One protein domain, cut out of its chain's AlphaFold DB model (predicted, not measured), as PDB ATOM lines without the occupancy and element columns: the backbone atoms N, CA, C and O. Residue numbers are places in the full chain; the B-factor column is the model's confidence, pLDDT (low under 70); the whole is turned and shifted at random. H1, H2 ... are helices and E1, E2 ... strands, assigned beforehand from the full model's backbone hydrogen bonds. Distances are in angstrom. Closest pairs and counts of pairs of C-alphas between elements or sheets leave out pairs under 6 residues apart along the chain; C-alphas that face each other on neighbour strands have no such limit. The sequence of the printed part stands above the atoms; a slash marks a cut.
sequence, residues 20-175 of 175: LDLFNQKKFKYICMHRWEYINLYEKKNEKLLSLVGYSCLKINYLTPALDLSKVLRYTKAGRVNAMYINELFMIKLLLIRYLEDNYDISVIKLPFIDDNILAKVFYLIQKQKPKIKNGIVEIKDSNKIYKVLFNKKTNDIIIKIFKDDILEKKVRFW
ATOM      1  N   LEU A  20      -5.525  12.422  29.648       94.31
ATOM      2  CA  LEU A  20      -4.872  12.950  30.850       94.31
ATOM      3  C   LEU A  20      -5.507  14.258  31.338       94.31
ATOM      4  O   LEU A  20      -5.739  14.407  32.536       94.31
ATOM      5  N   ASP A  21      -5.861  15.169  30.433       95.19
ATOM      6  CA  ASP A  21      -6.500  16.437  30.795       95.19
ATOM      7  C   ASP A  21      -7.900  16.200  31.353       95.19
ATOM      8  O   ASP A  21      -8.266  16.744  32.397       95.19
ATOM      9  N   LEU A  22      -8.671  15.324  30.703       96.38
ATOM     10  CA  LEU A  22      -9.983  14.902  31.191       96.38
ATOM     11  C   LEU A  22      -9.883  14.278  32.588       96.38
ATOM     12  O   LEU A  22     -10.719  14.552  33.456       96.38
ATOM     13  N   PHE A  23      -8.859  13.453  32.814       96.38
ATOM     14  CA  PHE A  23      -8.633  12.781  34.088       96.38
ATOM     15  C   PHE A  23      -8.282  13.785  35.189       96.38
ATOM     16  O   PHE A  23      -8.892  13.762  36.260       96.38
ATOM     17  N   ASN A  24      -7.373  14.719  34.904       95.94
ATOM     18  CA  ASN A  24      -6.971  15.785  35.824       95.94
ATOM     19  C   ASN A  24      -8.138  16.725  36.162       95.94
ATOM     20  O   ASN A  24      -8.294  17.141  37.310       95.94
ATOM     21  N   GLN A  25      -9.029  16.980  35.199       97.06
ATOM     22  CA  GLN A  25     -10.280  17.722  35.396       97.06
ATOM     23  C   GLN A  25     -11.373  16.905  36.111       97.06
ATOM     24  O   GLN A  25     -12.505  17.371  36.239       97.06
ATOM     25  N   LYS A  26     -11.072  15.682  36.573       97.50
ATOM     26  CA  LYS A  26     -12.002  14.770  37.260       97.50
ATOM     27  C   LYS A  26     -13.255  14.442  36.442       97.50
ATOM     28  O   LYS A  26     -14.300  14.104  37.003       97.50
ATOM     29  N   LYS A  27     -13.167  14.467  35.107       97.56
ATOM     30  CA  LYS A  27     -14.260  14.097  34.189       97.56
ATOM     31  C   LYS A  27     -14.436  12.574  34.098       97.56
ATOM     32  O   LYS A  27     -14.604  12.007  33.022       97.56
ATOM     33  N   PHE A  28     -14.438  11.894  35.245       98.19
ATOM     34  CA  PHE A  28     -14.430  10.432  35.350       98.19
ATOM     35  C   PHE A  28     -15.639   9.773  34.685       98.19
ATOM     36  O   PHE A  28     -15.491   8.762  34.002       98.19
ATOM     37  N   LYS A  29     -16.830  10.371  34.825       97.75
ATOM     38  CA  LYS A  29     -18.047   9.882  34.161       97.75
ATOM     39  C   LYS A  29     -17.932   9.930  32.648       97.75
ATOM     40  O   LYS A  29     -18.274   8.950  31.999       97.75
ATOM     41  N   TYR A  30     -17.419  11.026  32.102       97.50
ATOM     42  CA  TYR A  30     -17.202  11.134  30.664       97.50
ATOM     43  C   TYR A  30     -16.225  10.053  30.190       97.50
ATOM     44  O   TYR A  30     -16.587   9.256  29.328       97.50
ATOM     45  N   ILE A  31     -15.057   9.949  30.833       97.94
ATOM     46  CA  ILE A  31     -14.028   8.958  30.487       97.94
ATOM     47  C   ILE A  31     -14.595   7.534  30.516       97.94
ATOM     48  O   ILE A  31     -14.410   6.767  29.576       97.94
ATOM     49  N   CYS A  32     -15.319   7.181  31.580       98.19
ATOM     50  CA  CYS A  32     -15.876   5.843  31.748       98.19
ATOM     51  C   CYS A  32     -16.954   5.502  30.703       98.19
ATOM     52  O   CYS A  32     -17.008   4.383  30.185       98.19
ATOM     53  N   MET A  33     -17.818   6.466  30.371       97.38
ATOM     54  CA  MET A  33     -18.868   6.255  29.372       97.38
ATOM     55  C   MET A  33     -18.298   6.115  27.954       97.38
ATOM     56  O   MET A  33     -18.853   5.352  27.171       97.38
ATOM     57  N   HIS A  34     -17.155   6.747  27.667       96.88
ATOM     58  CA  HIS A  34     -16.442   6.654  26.384       96.88
ATOM     59  C   HIS A  34     -15.339   5.577  26.395       96.88
ATOM     60  O   HIS A  34     -14.442   5.578  25.556       96.88
ATOM     61  N   ARG A  35     -15.384   4.614  27.331       96.75
ATOM     62  CA  ARG A  35     -14.337   3.584  27.484       96.75
ATOM     63  C   ARG A  35     -14.018   2.811  26.206       96.75
ATOM     64  O   ARG A  35     -12.863   2.466  26.005       96.75
ATOM     65  N   TRP A  36     -15.012   2.545  25.357       96.62
ATOM     66  CA  TRP A  36     -14.820   1.780  24.123       96.62
ATOM     67  C   TRP A  36     -13.918   2.505  23.126       96.62
ATOM     68  O   TRP A  36     -13.095   1.864  22.480       96.62
ATOM     69  N   GLU A  37     -13.996   3.836  23.068       95.56
ATOM     70  CA  GLU A  37     -13.091   4.650  22.255       95.56
ATOM     71  C   GLU A  37     -11.650   4.471  22.735       95.56
ATOM     72  O   GLU A  37     -10.760   4.161  21.947       95.56
ATOM     73  N   TYR A  38     -11.423   4.559  24.047       95.31
ATOM     74  CA  TYR A  38     -10.092   4.380  24.622       95.31
ATOM     75  C   TYR A  38      -9.570   2.944  24.518       95.31
ATOM     76  O   TYR A  38      -8.377   2.763  24.285       95.31
ATOM     77  N   ILE A  39     -10.432   1.930  24.661       94.88
ATOM     78  CA  ILE A  39     -10.076   0.521  24.427       94.88
ATOM     79  C   ILE A  39      -9.560   0.362  22.997       94.88
ATOM     80  O   ILE A  39      -8.429  -0.077  22.814       94.88
ATOM     81  N   ASN A  40     -10.325   0.812  22.001       93.56
ATOM     82  CA  ASN A  40      -9.935   0.716  20.593       93.56
ATOM     83  C   ASN A  40      -8.638   1.488  20.294       93.56
ATOM     84  O   ASN A  40      -7.805   1.048  19.499       93.56
ATOM     85  N   LEU A  41      -8.444   2.637  20.945       91.31
ATOM     86  CA  LEU A  41      -7.253   3.464  20.769       91.31
ATOM     87  C   LEU A  41      -6.000   2.838  21.389       91.31
ATOM     88  O   LEU A  41      -4.935   2.914  20.769       91.31
ATOM     89  N   TYR A  42      -6.102   2.241  22.580       90.56
ATOM     90  CA  TYR A  42      -4.949   1.900  23.422       90.56
ATOM     91  C   TYR A  42      -4.748   0.406  23.706       90.56
ATOM     92  O   TYR A  42      -3.715   0.058  24.289       90.56
ATOM     93  N   GLU A  43      -5.663  -0.487  23.323       84.38
ATOM     94  CA  GLU A  43      -5.490  -1.933  23.521       84.38
ATOM     95  C   GLU A  43      -4.159  -2.404  22.913       84.38
ATOM     96  O   GLU A  43      -3.799  -2.024  21.799       84.38
ATOM     97  N   LYS A  44      -3.392  -3.193  23.684       83.50
ATOM     98  CA  LYS A  44      -2.019  -3.657  23.376       83.50
ATOM     99  C   LYS A  44      -0.963  -2.556  23.195       83.50
ATOM    100  O   LYS A  44       0.213  -2.879  23.078       83.50
ATOM    101  N   LYS A  45      -1.347  -1.278  23.204       84.44
ATOM    102  CA  LYS A  45      -0.443  -0.138  22.993       84.44
ATOM    103  C   LYS A  45      -0.071   0.551  24.299       84.44
ATOM    104  O   LYS A  45       1.092   0.879  24.505       84.44
ATOM    105  N   ASN A  46      -1.045   0.798  25.180       90.94
ATOM    106  CA  ASN A  46      -0.810   1.547  26.414       90.94
ATOM    107  C   ASN A  46      -1.789   1.170  27.540       90.94
ATOM    108  O   ASN A  46      -2.786   1.848  27.797       90.94
ATOM    109  N   GLU A  47      -1.469   0.105  28.279       93.62
ATOM    110  CA  GLU A  47      -2.273  -0.325  29.433       93.62
ATOM    111  C   GLU A  47      -2.269   0.676  30.592       93.62
ATOM    112  O   GLU A  47      -3.182   0.661  31.420       93.62
ATOM    113  N   LYS A  48      -1.276   1.569  30.660       94.25
ATOM    114  CA  LYS A  48      -1.214   2.604  31.695       94.25
ATOM    115  C   LYS A  48      -2.360   3.604  31.513       94.25
ATOM    116  O   LYS A  48      -3.049   3.917  32.479       94.25
ATOM    117  N   LEU A  49      -2.621   4.022  30.272       95.44
ATOM    118  CA  LEU A  49      -3.770   4.867  29.935       95.44
ATOM    119  C   LEU A  49      -5.100   4.124  30.109       95.44
ATOM    120  O   LEU A  49      -6.020   4.670  30.711       95.44
ATOM    121  N   LEU A  50      -5.198   2.858  29.687       96.19
ATOM    122  CA  LEU A  50      -6.408   2.054  29.926       96.19
ATOM    123  C   LEU A  50      -6.709   1.864  31.416       96.19
ATOM    124  O   LEU A  50      -7.869   1.869  31.821       96.19
ATOM    125  N   SER A  51      -5.673   1.762  32.248       96.81
ATOM    126  CA  SER A  51      -5.835   1.697  33.701       96.81
ATOM    127  C   SER A  51      -6.448   2.986  34.260       96.81
ATOM    128  O   SER A  51      -7.277   2.908  35.162       96.81
ATOM    129  N   LEU A  52      -6.133   4.162  33.697       97.12
ATOM    130  CA  LEU A  52      -6.788   5.427  34.071       97.12
ATOM    131  C   LEU A  52      -8.272   5.446  33.688       97.12
ATOM    132  O   LEU A  52      -9.094   5.985  34.432       97.12
ATOM    133  N   VAL A  53      -8.635   4.830  32.561       98.00
ATOM    134  CA  VAL A  53     -10.039   4.678  32.146       98.00
ATOM    135  C   VAL A  53     -10.785   3.763  33.119       98.00
ATOM    136  O   VAL A  53     -11.834   4.144  33.639       98.00
ATOM    137  N   GLY A  54     -10.209   2.601  33.446       97.69
ATOM    138  CA  GLY A  54     -10.768   1.682  34.444       97.69
ATOM    139  C   GLY A  54     -10.922   2.346  35.813       97.69
ATOM    140  O   GLY A  54     -11.990   2.294  36.421       97.69
ATOM    141  N   TYR A  55      -9.899   3.073  36.263       97.31
ATOM    142  CA  TYR A  55      -9.939   3.827  37.513       97.31
ATOM    143  C   TYR A  55     -11.010   4.924  37.511       97.31
ATOM    144  O   TYR A  55     -11.689   5.131  38.515       97.31
ATOM    145  N   SER A  56     -11.214   5.596  36.375       98.31
ATOM    146  CA  SER A  56     -12.290   6.578  36.209       98.31
ATOM    147  C   SER A  56     -13.665   5.944  36.423       98.31
ATOM    148  O   SER A  56     -14.503   6.524  37.112       98.31
ATOM    149  N   CYS A  57     -13.890   4.728  35.916       98.38
ATOM    150  CA  CYS A  57     -15.112   3.973  36.196       98.38
ATOM    151  C   CYS A  57     -15.255   3.616  37.682       98.38
ATOM    152  O   CYS A  57     -16.318   3.825  38.270       98.38
ATOM    153  N   LEU A  58     -14.182   3.151  38.327       97.56
ATOM    154  CA  LEU A  58     -14.202   2.817  39.754       97.56
ATOM    155  C   LEU A  58     -14.477   4.041  40.641       97.56
ATOM    156  O   LEU A  58     -15.215   3.930  41.617       97.56
ATOM    157  N   LYS A  59     -13.972   5.230  40.282       97.25
ATOM    158  CA  LYS A  59     -14.216   6.476  41.033       97.25
ATOM    159  C   LYS A  59     -15.681   6.874  41.120       97.25
ATOM    160  O   LYS A  59     -16.079   7.517  42.088       97.25
ATOM    161  N   ILE A  60     -16.468   6.493  40.124       97.12
ATOM    162  CA  ILE A  60     -17.916   6.713  40.100       97.12
ATOM    163  C   ILE A  60     -18.706   5.444  40.443       97.12
ATOM    164  O   ILE A  60     -19.926   5.441  40.315       97.12
ATOM    165  N   ASN A  61     -18.024   4.396  40.923       97.75
ATOM    166  CA  ASN A  61     -18.581   3.098  41.317       97.75
ATOM    167  C   ASN A  61     -19.299   2.355  40.175       97.75
ATOM    168  O   ASN A  61     -20.281   1.653  40.407       97.75
ATOM    169  N   TYR A  62     -18.825   2.532  38.941       97.75
ATOM    170  CA  TYR A  62     -19.328   1.855  37.744       97.75
ATOM    171  C   TYR A  62     -18.487   0.596  37.494       97.75
ATOM    172  O   TYR A  62     -17.566   0.591  36.677       97.75
ATOM    173  N   LEU A  63     -18.784  -0.468  38.235       97.25
ATOM    174  CA  LEU A  63     -18.111  -1.763  38.162       97.25
ATOM    175  C   LEU A  63     -18.376  -2.474  36.837       97.25
ATOM    176  O   LEU A  63     -17.447  -3.047  36.277       97.25
ATOM    177  N   THR A  64     -19.600  -2.408  36.305       95.00
ATOM    178  CA  THR A  64     -19.921  -3.069  35.027       95.00
ATOM    179  C   THR A  64     -19.102  -2.479  33.863       95.00
ATOM    180  O   THR A  64     -18.412  -3.234  33.182       95.00
ATOM    181  N   PRO A  65     -19.051  -1.146  33.661       96.31
ATOM    182  CA  PRO A  65     -18.107  -0.549  32.716       96.31
ATOM    183  C   PRO A  65     -16.634  -0.832  33.024       96.31
ATOM    184  O   PRO A  65     -15.869  -1.078  32.097       96.31
ATOM    185  N   ALA A  66     -16.220  -0.811  34.298       97.75
ATOM    186  CA  ALA A  66     -14.839  -1.126  34.668       97.75
ATOM    187  C   ALA A  66     -14.450  -2.552  34.239       97.75
ATOM    188  O   ALA A  66     -13.331  -2.765  33.770       97.75
ATOM    189  N   LEU A  67     -15.375  -3.513  34.338       97.12
ATOM    190  CA  LEU A  67     -15.161  -4.905  33.945       97.12
ATOM    191  C   LEU A  67     -14.753  -5.041  32.473       97.12
ATOM    192  O   LEU A  67     -13.922  -5.890  32.157       97.12
ATOM    193  N   ASP A  68     -15.263  -4.190  31.579       96.50
ATOM    194  CA  ASP A  68     -14.844  -4.196  30.173       96.50
ATOM    195  C   ASP A  68     -13.347  -3.899  30.017       96.50
ATOM    196  O   ASP A  68     -12.677  -4.534  29.205       96.50
ATOM    197  N   LEU A  69     -12.792  -3.013  30.852       97.56
ATOM    198  CA  LEU A  69     -11.359  -2.707  30.855       97.56
ATOM    199  C   LEU A  69     -10.538  -3.881  31.398       97.56
ATOM    200  O   LEU A  69      -9.438  -4.136  30.913       97.56
ATOM    201  N   SER A  70     -11.065  -4.636  32.365       96.62
ATOM    202  CA  SER A  70     -10.349  -5.790  32.928       96.62
ATOM    203  C   SER A  70     -10.015  -6.857  31.875       96.62
ATOM    204  O   SER A  70      -8.980  -7.511  31.968       96.62
ATOM    205  N   LYS A  71     -10.844  -6.987  30.828       94.62
ATOM    206  CA  LYS A  71     -10.662  -7.958  29.736       94.62
ATOM    207  C   LYS A  71      -9.438  -7.647  28.868       94.62
ATOM    208  O   LYS A  71      -8.858  -8.561  28.278       94.62
ATOM    209  N   VAL A  72      -9.050  -6.372  28.791       95.75
ATOM    210  CA  VAL A  72      -7.950  -5.887  27.939       95.75
ATOM    211  C   VAL A  72      -6.676  -5.540  28.719       95.75
ATOM    212  O   VAL A  72      -5.614  -5.427  28.113       95.75
ATOM    213  N   LEU A  73      -6.751  -5.424  30.050       96.31
ATOM    214  CA  LEU A  73      -5.624  -5.171  30.960       96.31
ATOM    215  C   LEU A  73      -4.907  -6.483  31.353       96.31
ATOM    216  O   LEU A  73      -5.004  -6.950  32.485       96.31
ATOM    217  N   ARG A  74      -4.189  -7.120  30.424       94.56
ATOM    218  CA  ARG A  74      -3.610  -8.470  30.620       94.56
ATOM    219  C   ARG A  74      -2.141  -8.633  30.223       94.56
ATOM    220  O   ARG A  74      -1.508  -9.619  30.608       94.56
ATOM    221  N   TYR A  75      -1.579  -7.683  29.489       93.12
ATOM    222  CA  TYR A  75      -0.255  -7.796  28.883       93.12
ATOM    223  C   TYR A  75       0.865  -7.462  29.875       93.12
ATOM    224  O   TYR A  75       1.821  -8.226  30.022       93.12
ATOM    225  N   THR A  76       0.735  -6.371  30.626       95.00
ATOM    226  CA  THR A  76       1.734  -5.953  31.617       95.00
ATOM    227  C   THR A  76       1.424  -6.509  33.006       95.00
ATOM    228  O   THR A  76       0.284  -6.847  33.332       95.00
ATOM    229  N   LYS A  77       2.446  -6.579  33.869       96.06
ATOM    230  CA  LYS A  77       2.270  -6.957  35.282       96.06
ATOM    231  C   LYS A  77       1.270  -6.030  35.985       96.06
ATOM    232  O   LYS A  77       0.379  -6.517  36.671       96.06
ATOM    233  N   ALA A  78       1.399  -4.718  35.778       95.19
ATOM    234  CA  ALA A  78       0.489  -3.727  36.350       95.19
ATOM    235  C   ALA A  78      -0.938  -3.867  35.795       95.19
ATOM    236  O   ALA A  78      -1.892  -3.831  36.565       95.19
ATOM    237  N   GLY A  79      -1.082  -4.104  34.486       96.25
ATOM    238  CA  GLY A  79      -2.371  -4.379  33.851       96.25
ATOM    239  C   GLY A  79      -3.086  -5.558  34.505       96.25
ATOM    240  O   GLY A  79      -4.210  -5.398  34.968       96.25
ATOM    241  N   ARG A  80      -2.403  -6.702  34.659       96.62
ATOM    242  CA  ARG A  80      -2.980  -7.890  35.315       96.62
ATOM    243  C   ARG A  80      -3.414  -7.634  36.758       96.62
ATOM    244  O   ARG A  80      -4.477  -8.107  37.149       96.62
ATOM    245  N   VAL A  81      -2.633  -6.878  37.534       96.06
ATOM    246  CA  VAL A  81      -3.012  -6.482  38.905       96.06
ATOM    247  C   VAL A  81      -4.284  -5.628  38.891       96.06
ATOM    248  O   VAL A  81      -5.221  -5.904  39.636       96.06
ATOM    249  N   ASN A  82      -4.364  -4.645  37.992       96.75
ATOM    250  CA  ASN A  82      -5.538  -3.779  37.866       96.75
ATOM    251  C   ASN A  82      -6.781  -4.554  37.400       96.75
ATOM    252  O   ASN A  82      -7.875  -4.342  37.919       96.75
ATOM    253  N   ALA A  83      -6.621  -5.478  36.450       96.88
ATOM    254  CA  ALA A  83      -7.697  -6.357  36.010       96.88
ATOM    255  C   ALA A  83      -8.194  -7.259  37.141       96.88
ATOM    256  O   ALA A  83      -9.402  -7.416  37.297       96.88
ATOM    257  N   MET A  84      -7.285  -7.834  37.934       96.69
ATOM    258  CA  MET A  84      -7.637  -8.665  39.086       96.69
ATOM    259  C   MET A  84      -8.458  -7.871  40.105       96.69
ATOM    260  O   MET A  84      -9.544  -8.314  40.465       96.69
ATOM    261  N   TYR A  85      -8.012  -6.666  40.469       97.06
ATOM    262  CA  TYR A  85      -8.740  -5.783  41.386       97.06
ATOM    263  C   TYR A  85     -10.162  -5.460  40.889       97.06
ATOM    264  O   TYR A  85     -11.132  -5.558  41.639       97.06
ATOM    265  N   ILE A  86     -10.317  -5.113  39.604       97.56
ATOM    266  CA  ILE A  86     -11.635  -4.829  39.009       97.56
ATOM    267  C   ILE A  86     -12.541  -6.065  39.039       97.56
ATOM    268  O   ILE A  86     -13.705  -5.966  39.436       97.56
ATOM    269  N   ASN A  87     -12.021  -7.218  38.610       97.00
ATOM    270  CA  ASN A  87     -12.775  -8.471  38.593       97.00
ATOM    271  C   ASN A  87     -13.230  -8.861  39.997       97.00
ATOM    272  O   ASN A  87     -14.367  -9.284  40.180       97.00
ATOM    273  N   GLU A  88     -12.373  -8.677  40.994       97.25
ATOM    274  CA  GLU A  88     -12.686  -8.987  42.378       97.25
ATOM    275  C   GLU A  88     -13.819  -8.114  42.926       97.25
ATOM    276  O   GLU A  88     -14.787  -8.642  43.468       97.25
ATOM    277  N   LEU A  89     -13.791  -6.796  42.691       98.00
ATOM    278  CA  LEU A  89     -14.905  -5.917  43.065       98.00
ATOM    279  C   LEU A  89     -16.216  -6.299  42.369       98.00
ATOM    280  O   LEU A  89     -17.284  -6.268  42.987       98.00
ATOM    281  N   PHE A  90     -16.151  -6.668  41.089       97.25
ATOM    282  CA  PHE A  90     -17.323  -7.125  40.349       97.25
ATOM    283  C   PHE A  90     -17.869  -8.450  40.907       97.25
ATOM    284  O   PHE A  90     -19.075  -8.583  41.112       97.25
ATOM    285  N   MET A  91     -16.994  -9.402  41.237       97.44
ATOM    286  CA  MET A  91     -17.374 -10.661  41.879       97.44
ATOM    287  C   MET A  91     -17.997 -10.435  43.255       97.44
ATOM    288  O   MET A  91     -19.033 -11.026  43.555       97.44
ATOM    289  N   ILE A  92     -17.435  -9.532  44.061       97.94
ATOM    290  CA  ILE A  92     -18.014  -9.131  45.346       97.94
ATOM    291  C   ILE A  92     -19.436  -8.592  45.147       97.94
ATOM    292  O   ILE A  92     -20.344  -8.997  45.871       97.94
ATOM    293  N   LYS A  93     -19.665  -7.730  44.144       97.69
ATOM    294  CA  LYS A  93     -21.013  -7.235  43.817       97.69
ATOM    295  C   LYS A  93     -21.975  -8.395  43.542       97.69
ATOM    296  O   LYS A  93     -23.053  -8.426  44.126       97.69
ATOM    297  N   LEU A  94     -21.595  -9.349  42.689       97.50
ATOM    298  CA  LEU A  94     -22.444 -10.498  42.352       97.50
ATOM    299  C   LEU A  94     -22.736 -11.389  43.564       97.50
ATOM    300  O   LEU A  94     -23.874 -11.812  43.757       97.50
ATOM    301  N   LEU A  95     -21.735 -11.648  44.405       97.88
ATOM    302  CA  LEU A  95     -21.911 -12.431  45.627       97.88
ATOM    303  C   LEU A  95     -22.848 -11.736  46.617       97.88
ATOM    304  O   LEU A  95     -23.694 -12.398  47.213       97.88
ATOM    305  N   LEU A  96     -22.753 -10.411  46.755       97.94
ATOM    306  CA  LEU A  96     -23.688  -9.637  47.572       97.94
ATOM    307  C   LEU A  96     -25.116  -9.707  47.030       97.94
ATOM    308  O   LEU A  96     -26.043  -9.812  47.826       97.94
ATOM    309  N   ILE A  97     -25.302  -9.691  45.705       97.19
ATOM    310  CA  ILE A  97     -26.623  -9.887  45.092       97.19
ATOM    311  C   ILE A  97     -27.175 -11.262  45.474       97.19
ATOM    312  O   ILE A  97     -28.271 -11.332  46.019       97.19
ATOM    313  N   ARG A  98     -26.404 -12.339  45.276       96.56
ATOM    314  CA  ARG A  98     -26.836 -13.701  45.641       96.56
ATOM    315  C   ARG A  98     -27.118 -13.856  47.130       96.56
ATOM    316  O   ARG A  98     -28.054 -14.543  47.514       96.56
ATOM    317  N   TYR A  99     -26.323 -13.218  47.981       96.88
ATOM    318  CA  TYR A  99     -26.583 -13.201  49.414       96.88
ATOM    319  C   TYR A  99     -27.920 -12.516  49.726       96.88
ATOM    320  O   TYR A  99     -28.742 -13.094  50.424       96.88
ATOM    321  N   LEU A 100     -28.165 -11.323  49.175       97.00
ATOM    322  CA  LEU A 100     -29.366 -10.524  49.450       97.00
ATOM    323  C   LEU A 100     -30.652 -11.108  48.850       97.00
ATOM    324  O   LEU A 100     -31.716 -10.931  49.437       97.00
ATOM    325  N   GLU A 101     -30.559 -11.765  47.695       95.62
ATOM    326  CA  GLU A 101     -31.709 -12.248  46.920       95.62
ATOM    327  C   GLU A 101     -31.961 -13.744  47.077       95.62
ATOM    328  O   GLU A 101     -33.101 -14.159  47.270       95.62
ATOM    329  N   ASP A 102     -30.897 -14.546  47.047       94.81
ATOM    330  CA  ASP A 102     -30.994 -16.008  47.053       94.81
ATOM    331  C   ASP A 102     -30.727 -16.595  48.447       94.81
ATOM    332  O   ASP A 102     -30.713 -17.813  48.614       94.81
ATOM    333  N   ASN A 103     -30.451 -15.745  49.446       92.12
ATOM    334  CA  ASN A 103     -29.994 -16.151  50.778       92.12
ATOM    335  C   ASN A 103     -28.755 -17.075  50.716       92.12
ATOM    336  O   ASN A 103     -28.587 -17.981  51.534       92.12
ATOM    337  N   TYR A 104     -27.894 -16.868  49.710       95.00
ATOM    338  CA  TYR A 104     -26.700 -17.680  49.482       95.00
ATOM    339  C   TYR A 104     -25.646 -17.429  50.566       95.00
ATOM    340  O   TYR A 104     -25.257 -16.284  50.797       95.00
ATOM    341  N   ASP A 105     -25.131 -18.487  51.195       93.81
ATOM    342  CA  ASP A 105     -24.073 -18.352  52.198       93.81
ATOM    343  C   ASP A 105     -22.740 -17.958  51.546       93.81
ATOM    344  O   ASP A 105     -22.022 -18.779  50.978       93.81
ATOM    345  N   ILE A 106     -22.387 -16.677  51.657       95.62
ATOM    346  CA  ILE A 106     -21.113 -16.148  51.162       95.62
ATOM    347  C   ILE A 106     -19.951 -16.353  52.139       95.62
ATOM    348  O   ILE A 106     -18.815 -16.052  51.780       95.62
ATOM    349  N   SER A 107     -20.177 -16.856  53.359       92.81
ATOM    350  CA  SER A 107     -19.118 -17.012  54.370       92.81
ATOM    351  C   SER A 107     -18.090 -18.093  54.026       92.81
ATOM    352  O   SER A 107     -16.975 -18.066  54.541       92.81
ATOM    353  N   VAL A 108     -18.432 -19.002  53.110       90.88
ATOM    354  CA  VAL A 108     -17.533 -20.052  52.603       90.88
ATOM    355  C   VAL A 108     -16.595 -19.567  51.492       90.88
ATOM    356  O   VAL A 108     -15.620 -20.242  51.164       90.88
ATOM    357  N   ILE A 109     -16.877 -18.405  50.895       94.06
ATOM    358  CA  ILE A 109     -16.124 -17.891  49.750       94.06
ATOM    359  C   ILE A 109     -14.846 -17.198  50.225       94.06
ATOM    360  O   ILE A 109     -14.884 -16.293  51.055       94.06
ATOM    361  N   LYS A 110     -13.704 -17.577  49.648       91.06
ATOM    362  CA  LYS A 110     -12.417 -16.920  49.898       91.06
ATOM    363  C   LYS A 110     -12.032 -16.077  48.690       91.06
ATOM    364  O   LYS A 110     -11.766 -16.620  47.621       91.06
ATOM    365  N   LEU A 111     -12.004 -14.765  48.880       89.75
ATOM    366  CA  LEU A 111     -11.428 -13.806  47.942       89.75
ATOM    367  C   LEU A 111     -10.174 -13.186  48.578       89.75
ATOM    368  O   LEU A 111     -10.043 -13.240  49.808       89.75
ATOM    369  N   PRO A 112      -9.251 -12.622  47.780       88.50
ATOM    370  CA  PRO A 112      -8.235 -11.708  48.297       88.50
ATOM    371  C   PRO A 112      -8.864 -10.594  49.155       88.50
ATOM    372  O   PRO A 112     -10.082 -10.432  49.202       88.50
ATOM    373  N   PHE A 113      -8.053  -9.877  49.933       86.50
ATOM    374  CA  PHE A 113      -8.551  -8.796  50.786       86.50
ATOM    375  C   PHE A 113      -8.333  -7.440  50.111       86.50
ATOM    376  O   PHE A 113      -7.197  -7.092  49.797       86.50
ATOM    377  N   ILE A 114      -9.412  -6.675  49.927       92.31
ATOM    378  CA  ILE A 114      -9.382  -5.282  49.464       92.31
ATOM    379  C   ILE A 114      -9.786  -4.368  50.626       92.31
ATOM    380  O   ILE A 114     -10.930  -4.394  51.086       92.31
ATOM    381  N   ASP A 115      -8.855  -3.544  51.094       87.25
ATOM    382  CA  ASP A 115      -9.015  -2.677  52.267       87.25
ATOM    383  C   ASP A 115      -9.489  -1.255  51.924       87.25
ATOM    384  O   ASP A 115     -10.126  -0.587  52.742       87.25
ATOM    385  N   ASP A 116      -9.238  -0.809  50.696       90.62
ATOM    386  CA  ASP A 116      -9.494   0.550  50.222       90.62
ATOM    387  C   ASP A 116     -10.893   0.757  49.609       90.62
ATOM    388  O   ASP A 116     -11.245   1.870  49.198       90.62
ATOM    389  N   ASN A 117     -11.727  -0.288  49.574       95.56
ATOM    390  CA  ASN A 117     -13.047  -0.251  48.954       95.56
ATOM    391  C   ASN A 117     -14.178  -0.585  49.933       95.56
ATOM    392  O   ASN A 117     -14.220  -1.647  50.552       95.56
ATOM    393  N   ILE A 118     -15.173   0.303  50.014       96.56
ATOM    394  CA  ILE A 118     -16.320   0.116  50.907       96.56
ATOM    395  C   ILE A 118     -17.176  -1.111  50.550       96.56
ATOM    396  O   ILE A 118     -17.731  -1.729  51.455       96.56
ATOM    397  N   LEU A 119     -17.274  -1.483  49.269       97.69
ATOM    398  CA  LEU A 119     -18.004  -2.678  48.838       97.69
ATOM    399  C   LEU A 119     -17.339  -3.949  49.375       97.69
ATOM    400  O   LEU A 119     -18.017  -4.822  49.913       97.69
ATOM    401  N   ALA A 120     -16.010  -4.014  49.287       97.38
ATOM    402  CA  ALA A 120     -15.234  -5.120  49.829       97.38
ATOM    403  C   ALA A 120     -15.306  -5.155  51.360       97.38
ATOM    404  O   ALA A 120     -15.619  -6.193  51.941       97.38
ATOM    405  N   LYS A 121     -15.167  -3.999  52.025       96.44
ATOM    406  CA  LYS A 121     -15.331  -3.891  53.481       96.44
ATOM    407  C   LYS A 121     -16.662  -4.477  53.963       96.44
ATOM    408  O   LYS A 121     -16.661  -5.292  54.883       96.44
ATOM    409  N   VAL A 122     -17.795  -4.077  53.372       97.06
ATOM    410  CA  VAL A 122     -19.098  -4.614  53.809       97.06
ATOM    411  C   VAL A 122     -19.228  -6.105  53.517       97.06
ATOM    412  O   VAL A 122     -19.802  -6.816  54.333       97.06
ATOM    413  N   PHE A 123     -18.654  -6.594  52.416       97.69
ATOM    414  CA  PHE A 123     -18.630  -8.020  52.100       97.69
ATOM    415  C   PHE A 123     -17.910  -8.828  53.186       97.69
ATOM    416  O   PHE A 123     -18.509  -9.751  53.740       97.69
ATOM    417  N   TYR A 124     -16.699  -8.438  53.594       96.38
ATOM    418  CA  TYR A 124     -15.984  -9.147  54.664       96.38
ATOM    419  C   TYR A 124     -16.697  -9.050  56.014       96.38
ATOM    420  O   TYR A 124     -16.715 -10.015  56.781       96.38
ATOM    421  N   LEU A 125     -17.320  -7.908  56.321       96.19
ATOM    422  CA  LEU A 125     -18.106  -7.781  57.546       96.19
ATOM    423  C   LEU A 125     -19.327  -8.710  57.540       96.19
ATOM    424  O   LEU A 125     -19.622  -9.305  58.575       96.19
ATOM    425  N   ILE A 126     -19.997  -8.893  56.397       96.81
ATOM    426  CA  ILE A 126     -21.089  -9.867  56.258       96.81
ATOM    427  C   ILE A 126     -20.568 -11.285  56.481       96.81
ATOM    428  O   ILE A 126     -21.160 -12.023  57.262       96.81
ATOM    429  N   GLN A 127     -19.446 -11.656  55.858       96.12
ATOM    430  CA  GLN A 127     -18.853 -12.984  56.048       96.12
ATOM    431  C   GLN A 127     -18.518 -13.258  57.520       96.12
ATOM    432  O   GLN A 127     -18.784 -14.350  58.024       96.12
ATOM    433  N   LYS A 128     -17.967 -12.255  58.216       95.19
ATOM    434  CA  LYS A 128     -17.556 -12.350  59.621       95.19
ATOM    435  C   LYS A 128     -18.739 -12.383  60.588       95.19
ATOM    436  O   LYS A 128     -18.739 -13.184  61.515       95.19
ATOM    437  N   GLN A 129     -19.709 -11.489  60.415       96.25
ATOM    438  CA  GLN A 129     -20.801 -11.288  61.377       96.25
ATOM    439  C   GLN A 129     -22.030 -12.148  61.082       96.25
ATOM    440  O   GLN A 129     -22.856 -12.337  61.969       96.25
ATOM    441  N   LYS A 130     -22.164 -12.649  59.846       95.00
ATOM    442  CA  LYS A 130     -23.312 -13.432  59.365       95.00
ATOM    443  C   LYS A 130     -24.661 -12.792  59.740       95.00
ATOM    444  O   LYS A 130     -25.499 -13.442  60.373       95.00
ATOM    445  N   PRO A 131     -24.877 -11.504  59.405       96.00
ATOM    446  CA  PRO A 131     -26.109 -10.812  59.760       96.00
ATOM    447  C   PRO A 131     -27.323 -11.474  59.094       96.00
ATOM    448  O   PRO A 131     -27.213 -12.162  58.081       96.00
ATOM    449  N   LYS A 132     -28.511 -11.259  59.662       93.62
ATOM    450  CA  LYS A 132     -29.767 -11.691  59.033       93.62
ATOM    451  C   LYS A 132     -30.256 -10.623  58.061       93.62
ATOM    452  O   LYS A 132     -30.207  -9.433  58.374       93.62
ATOM    453  N   ILE A 133     -30.799 -11.058  56.930       95.75
ATOM    454  CA  ILE A 133     -31.500 -10.182  55.990       95.75
ATOM    455  C   ILE A 133     -32.893  -9.895  56.562       95.75
ATOM    456  O   ILE A 133     -33.632 -10.817  56.903       95.75
ATOM    457  N   LYS A 134     -33.259  -8.617  56.688       94.50
ATOM    458  CA  LYS A 134     -34.591  -8.174  57.125       94.50
ATOM    459  C   LYS A 134     -35.160  -7.216  56.090       94.50
ATOM    460  O   LYS A 134     -34.555  -6.183  55.819       94.50
ATOM    461  N   ASN A 135     -36.316  -7.549  55.517       91.81
ATOM    462  CA  ASN A 135     -36.987  -6.736  54.494       91.81
ATOM    463  C   ASN A 135     -36.053  -6.342  53.325       91.81
ATOM    464  O   ASN A 135     -36.049  -5.193  52.888       91.81
ATOM    465  N   GLY A 136     -35.212  -7.279  52.865       92.94
ATOM    466  CA  GLY A 136     -34.240  -7.050  51.782       92.94
ATOM    467  C   GLY A 136     -33.047  -6.159  52.156       92.94
ATOM    468  O   GLY A 136     -32.321  -5.697  51.277       92.94
ATOM    469  N   ILE A 137     -32.851  -5.884  53.449       96.88
ATOM    470  CA  ILE A 137     -31.762  -5.054  53.964       96.88
ATOM    471  C   ILE A 137     -30.915  -5.878  54.927       96.88
ATOM    472  O   ILE A 137     -31.425  -6.588  55.794       96.88
ATOM    473  N   VAL A 138     -29.605  -5.727  54.794       97.62
ATOM    474  CA  VAL A 138     -28.617  -6.252  55.731       97.62
ATOM    475  C   VAL A 138     -28.044  -5.091  56.519       97.62
ATOM    476  O   VAL A 138     -27.573  -4.112  55.941       97.62
ATOM    477  N   GLU A 139     -28.102  -5.201  57.841       97.50
ATOM    478  CA  GLU A 139     -27.516  -4.231  58.758       97.50
ATOM    479  C   GLU A 139     -26.279  -4.828  59.425       97.50
ATOM    480  O   GLU A 139     -26.315  -5.940  59.950       97.50
ATOM    481  N   ILE A 140     -25.183  -4.077  59.386       97.06
ATOM    482  CA  ILE A 140     -23.874  -4.478  59.898       97.06
ATOM    483  C   ILE A 140     -23.380  -3.363  60.808       97.06
ATOM    484  O   ILE A 140     -23.419  -2.191  60.421       97.06
ATOM    485  N   LYS A 141     -22.869  -3.714  61.988       95.75
ATOM    486  CA  LYS A 141     -22.254  -2.754  62.909       95.75
ATOM    487  C   LYS A 141     -20.744  -2.929  62.892       95.75
ATOM    488  O   LYS A 141     -20.248  -4.045  63.016       95.75
ATOM    489  N   ASP A 142     -20.011  -1.839  62.731       95.25
ATOM    490  CA  ASP A 142     -18.555  -1.834  62.843       95.25
ATOM    491  C   ASP A 142     -18.113  -0.526  63.503       95.25
ATOM    492  O   ASP A 142     -18.281   0.563  62.947       95.25
ATOM    493  N   SER A 143     -17.576  -0.650  64.720       92.19
ATOM    494  CA  SER A 143     -17.259   0.473  65.607       92.19
ATOM    495  C   SER A 143     -18.490   1.367  65.856       92.19
ATOM    496  O   SER A 143     -19.542   0.864  66.243       92.19
ATOM    497  N   ASN A 144     -18.394   2.678  65.618       93.62
ATOM    498  CA  ASN A 144     -19.498   3.639  65.738       93.62
ATOM    499  C   ASN A 144     -20.324   3.801  64.447       93.62
ATOM    500  O   ASN A 144     -21.083   4.762  64.318       93.62
ATOM    501  N   LYS A 145     -20.155   2.902  63.468       96.75
ATOM    502  CA  LYS A 145     -20.847   2.975  62.179       96.75
ATOM    503  C   LYS A 145     -21.809   1.820  61.976       96.75
ATOM    504  O   LYS A 145     -21.512   0.668  62.296       96.75
ATOM    505  N   ILE A 146     -22.939   2.139  61.353       97.69
ATOM    506  CA  ILE A 146     -23.930   1.170  60.889       97.69
ATOM    507  C   ILE A 146     -23.967   1.210  59.365       97.69
ATOM    508  O   ILE A 146     -24.168   2.263  58.758       97.69
ATOM    509  N   TYR A 147     -23.797   0.053  58.735       98.19
ATOM    510  CA  TYR A 147     -23.876  -0.114  57.290       98.19
ATOM    511  C   TYR A 147     -25.188  -0.815  56.963       98.19
ATOM    512  O   TYR A 147     -25.422  -1.934  57.415       98.19
ATOM    513  N   LYS A 148     -26.036  -0.165  56.167       98.38
ATOM    514  CA  LYS A 148     -27.237  -0.773  55.588       98.38
ATOM    515  C   LYS A 148     -26.973  -1.075  54.121       98.38
ATOM    516  O   LYS A 148     -26.793  -0.149  53.325       98.38
ATOM    517  N   VAL A 149     -26.942  -2.359  53.787       98.38
ATOM    518  CA  VAL A 149     -26.684  -2.879  52.442       98.38
ATOM    519  C   VAL A 149     -27.991  -3.407  51.864       98.38
ATOM    520  O   VAL A 149     -28.708  -4.150  52.530       98.38
ATOM    521  N   LEU A 150     -28.312  -3.005  50.638       97.88
ATOM    522  CA  LEU A 150     -29.486  -3.485  49.913       97.88
ATOM    523  C   LEU A 150     -29.196  -3.588  48.414       97.88
ATOM    524  O   LEU A 150     -28.324  -2.890  47.889       97.88
ATOM    525  N   PHE A 151     -29.975  -4.418  47.728       97.94
ATOM    526  CA  PHE A 151     -29.926  -4.575  46.282       97.94
ATOM    527  C   PHE A 151     -31.123  -3.878  45.627       97.94
ATOM    528  O   PHE A 151     -32.268  -4.048  46.040       97.94
ATOM    529  N   ASN A 152     -30.869  -3.067  44.600       96.50
ATOM    530  CA  ASN A 152     -31.914  -2.458  43.786       96.50
ATOM    531  C   ASN A 152     -32.084  -3.226  42.474       96.50
ATOM    532  O   ASN A 152     -31.355  -2.981  41.512       96.50
ATOM    533  N   LYS A 153     -33.112  -4.078  42.409       93.44
ATOM    534  CA  LYS A 153     -33.440  -4.896  41.229       93.44
ATOM    535  C   LYS A 153     -33.625  -4.088  39.945       93.44
ATOM    536  O   LYS A 153     -33.219  -4.538  38.883       93.44
ATOM    537  N   LYS A 154     -34.217  -2.888  40.030       93.75
ATOM    538  CA  LYS A 154     -34.545  -2.077  38.841       93.75
ATOM    539  C   LYS A 154     -33.302  -1.575  38.115       93.75
ATOM    540  O   LYS A 154     -33.319  -1.436  36.900       93.75
ATOM    541  N   THR A 155     -32.252  -1.260  38.865       93.19
ATOM    542  CA  THR A 155     -31.010  -0.698  38.318       93.19
ATOM    543  C   THR A 155     -29.834  -1.664  38.405       93.19
ATOM    544  O   THR A 155     -28.755  -1.340  37.923       93.19
ATOM    545  N   ASN A 156     -30.047  -2.853  38.975       94.19
ATOM    546  CA  ASN A 156     -29.018  -3.848  39.258       94.19
ATOM    547  C   ASN A 156     -27.860  -3.278  40.106       94.19
ATOM    548  O   ASN A 156     -26.689  -3.569  39.855       94.19
ATOM    549  N   ASP A 157     -28.187  -2.452  41.105       96.19
ATOM    550  CA  ASP A 157     -27.197  -1.771  41.946       96.19
ATOM    551  C   ASP A 157     -27.119  -2.363  43.352       96.19
ATOM    552  O   ASP A 157     -28.149  -2.598  43.987       96.19
ATOM    553  N   ILE A 158     -25.909  -2.440  43.910       98.31
ATOM    554  CA  ILE A 158     -25.730  -2.544  45.365       98.31
ATOM    555  C   ILE A 158     -25.683  -1.136  45.954       98.31
ATOM    556  O   ILE A 158     -24.899  -0.288  45.522       98.31
ATOM    557  N   ILE A 159     -26.517  -0.872  46.958       98.44
ATOM    558  CA  ILE A 159     -26.551   0.402  47.677       98.44
ATOM    559  C   ILE A 159     -26.060   0.172  49.100       98.44
ATOM    560  O   ILE A 159     -26.594  -0.665  49.824       98.44
ATOM    561  N   ILE A 160     -25.086   0.978  49.511       98.56
ATOM    562  CA  ILE A 160     -24.551   0.998  50.872       98.56
ATOM    563  C   ILE A 160     -24.858   2.363  51.476       98.56
ATOM    564  O   ILE A 160     -24.418   3.397  50.963       98.56
ATOM    565  N   LYS A 161     -25.614   2.373  52.570       98.44
ATOM    566  CA  LYS A 161     -25.829   3.551  53.413       98.44
ATOM    567  C   LYS A 161     -24.992   3.409  54.679       98.44
ATOM    568  O   LYS A 161     -25.054   2.368  55.324       98.44
ATOM    569  N   ILE A 162     -24.233   4.442  55.017       98.12
ATOM    570  CA  ILE A 162     -23.365   4.496  56.193       98.12
ATOM    571  C   ILE A 162     -23.962   5.510  57.159       98.12
ATOM    572  O   ILE A 162     -24.145   6.671  56.787       98.12
ATOM    573  N   PHE A 163     -24.249   5.063  58.373       98.12
ATOM    574  CA  PHE A 163     -24.746   5.889  59.461       98.12
ATOM    575  C   PHE A 163     -23.696   5.981  60.562       98.12
ATOM    576  O   PHE A 163     -22.983   5.006  60.809       98.12
ATOM    577  N   LYS A 164     -23.639   7.128  61.229       97.12
ATOM    578  CA  LYS A 164     -22.877   7.360  62.455       97.12
ATOM    579  C   LYS A 164     -23.800   8.090  63.423       97.12
ATOM    580  O   LYS A 164     -24.422   9.066  63.016       97.12
ATOM    581  N   ASP A 165     -23.927   7.579  64.645       92.75
ATOM    582  CA  ASP A 165     -24.835   8.130  65.664       92.75
ATOM    583  C   ASP A 165     -26.272   8.312  65.120       92.75
ATOM    584  O   ASP A 165     -26.886   9.364  65.251       92.75
ATOM    585  N   ASP A 166     -26.763   7.291  64.403       90.81
ATOM    586  CA  ASP A 166     -28.059   7.246  63.700       90.81
ATOM    587  C   ASP A 166     -28.280   8.284  62.576       90.81
ATOM    588  O   ASP A 166     -29.318   8.278  61.908       90.81
ATOM    589  N   ILE A 167     -27.271   9.096  62.251       95.81
ATOM    590  CA  ILE A 167     -27.302  10.081  61.162       95.81
ATOM    591  C   ILE A 167     -26.678   9.489  59.894       95.81
ATOM    592  O   ILE A 167     -25.598   8.899  59.926       95.81
ATOM    593  N   LEU A 168     -27.346   9.651  58.745       97.38
ATOM    594  CA  LEU A 168     -26.829   9.206  57.446       97.38
ATOM    595  C   LEU A 168     -25.641  10.081  57.009       97.38
ATOM    596  O   LEU A 168     -25.838  11.200  56.547       97.38
ATOM    597  N   GLU A 169     -24.423   9.542  57.064       96.88
ATOM    598  CA  GLU A 169     -23.216  10.237  56.590       96.88
ATOM    599  C   GLU A 169     -23.027  10.100  55.078       96.88
ATOM    600  O   GLU A 169     -22.606  11.032  54.392       96.88
ATOM    601  N   LYS A 170     -23.271   8.900  54.538       96.94
ATOM    602  CA  LYS A 170     -22.930   8.591  53.144       96.94
ATOM    603  C   LYS A 170     -23.869   7.562  52.543       96.94
ATOM    604  O   LYS A 170     -24.241   6.580  53.178       96.94
ATOM    605  N   LYS A 171     -24.179   7.746  51.262       97.62
ATOM    606  CA  LYS A 171     -24.860   6.762  50.419       97.62
ATOM    607  C   LYS A 171     -24.020   6.516  49.174       97.62
ATOM    608  O   LYS A 171     -23.719   7.453  48.440       97.62
ATOM    609  N   VAL A 172     -23.656   5.263  48.932       97.50
ATOM    610  CA  VAL A 172     -22.881   4.835  47.762       97.50
ATOM    611  C   VAL A 172     -23.702   3.829  46.969       97.50
ATOM    612  O   VAL A 172     -24.431   3.025  47.547       97.50
ATOM    613  N   ARG A 173     -23.607   3.900  45.643       97.62
ATOM    614  CA  ARG A 173     -24.288   3.014  44.700       97.62
ATOM    615  C   ARG A 173     -23.239   2.399  43.785       97.62
ATOM    616  O   ARG A 173     -22.495   3.157  43.177       97.62
ATOM    617  N   PHE A 174     -23.218   1.075  43.687       97.81
ATOM    618  CA  PHE A 174     -22.330   0.314  42.812       97.81
ATOM    619  C   PHE A 174     -23.121  -0.261  41.639       97.81
ATOM    620  O   PHE A 174     -23.941  -1.159  41.851       97.81
ATOM    621  N   TRP A 175     -22.855   0.267  40.443       93.38
ATOM    622  CA  TRP A 175     -23.484  -0.118  39.176       93.38
ATOM    623  C   TRP A 175     -22.625  -1.101  38.383       93.38
ATOM    624  O   TRP A 175     -21.395  -0.922  38.337       93.38
TER     625      TRP A 175
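AT A GLANCE: This is residues 20 to 175 of the 175 residues of an uncharacterized protein of Caminibacter mediatlanticus TB-2 (UniProt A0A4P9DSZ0). Two lobes share one long helix: a cluster of short helices, H1 to H5, at one end, and a strongly twisted four-stranded sheet at the other, with H6 reaching from one to the other. The first part of H6 packs on H4 and H5; its later part and H7 cover one face of the sheet. The printed part has 156 residues, with seven named helices followed by four named strands; the sheet runs E1 E2 E3 E4, antiparallel throughout, and the class is mixed, helices and strands. The whole is compact, with a radius of gyration of the C-alphas of 16.7 A, and spans 48 by 32 by 30 A.

HOW THE PARTS SIT: H1, residues 20 to 24, and H2, residues 28 to 33, touch only at the corner, and only just, with 3 pairs of C-alphas within 8 A, the closest Leu 22 and Ile 31 at 7.2 A. H4, residues 47 to 59, touches H2 about perpendicular at 75 degrees, closest C-alphas Phe 28 and Ser 56, 4.5 A. H3, residues 35 to 42, and H4 form a helical hairpin at a shallow tilt of 14 degrees, closest C-alphas Arg 35 and Val 53, 6.4 A. H4 and H5, residues 63 to 70, form another at 9 degrees, closest C-alphas Gly 54 and Ala 66, 5.0 A. H6, residues 77 to 102, touches H5 with residues 82 to 90 alone, closest C-alphas Ser 70 and Ala 83, 4.1 A. H6 and H7, residues 118 to 129, touch at a steep tilt of 53 degrees, closest C-alphas Ile 92 and Ala 120, 6.6 A. E1, residues 137 to 142, E2, 145 to 152, E3, 157 to 164, and E4, 167 to 174, form a meander, each strand the antiparallel neighbour of the one before. N 140 and O 147 are 2.9 A apart, N 148 and O 161 2.8 A, and N 160 and O 172 2.9 A, within hydrogen-bond range. H6 and H7 are on the same face, making two layers, helices over a sheet, at heights of 10.1 A and 8.8 A, and both run across the strands. Every O i to N i+4 pair is within hydrogen-bond range in H1, H2, H3, H4, H6 and H7, but 2 of 4 in H5.

IN THESE COORDINATES: H1 begins at C-alpha 20, (-4.872, 12.950, 30.850). H6, 36.4 A long, begins at C-alpha 77, (2.270, -6.957, 35.282). H4 measures 18.0 A, H7 16.1 A and E3 22.9 A. E4 ends at C-alpha 174, (-22.330, 0.314, 42.812).

THE WHOLE: The C-alphas farthest apart, Lys 45 and Asp 165, are 49.8 A apart. The printed part has no cut. The link from H6 to H7 is long, 15 residues. No printed residue is under 70 in pLDDT.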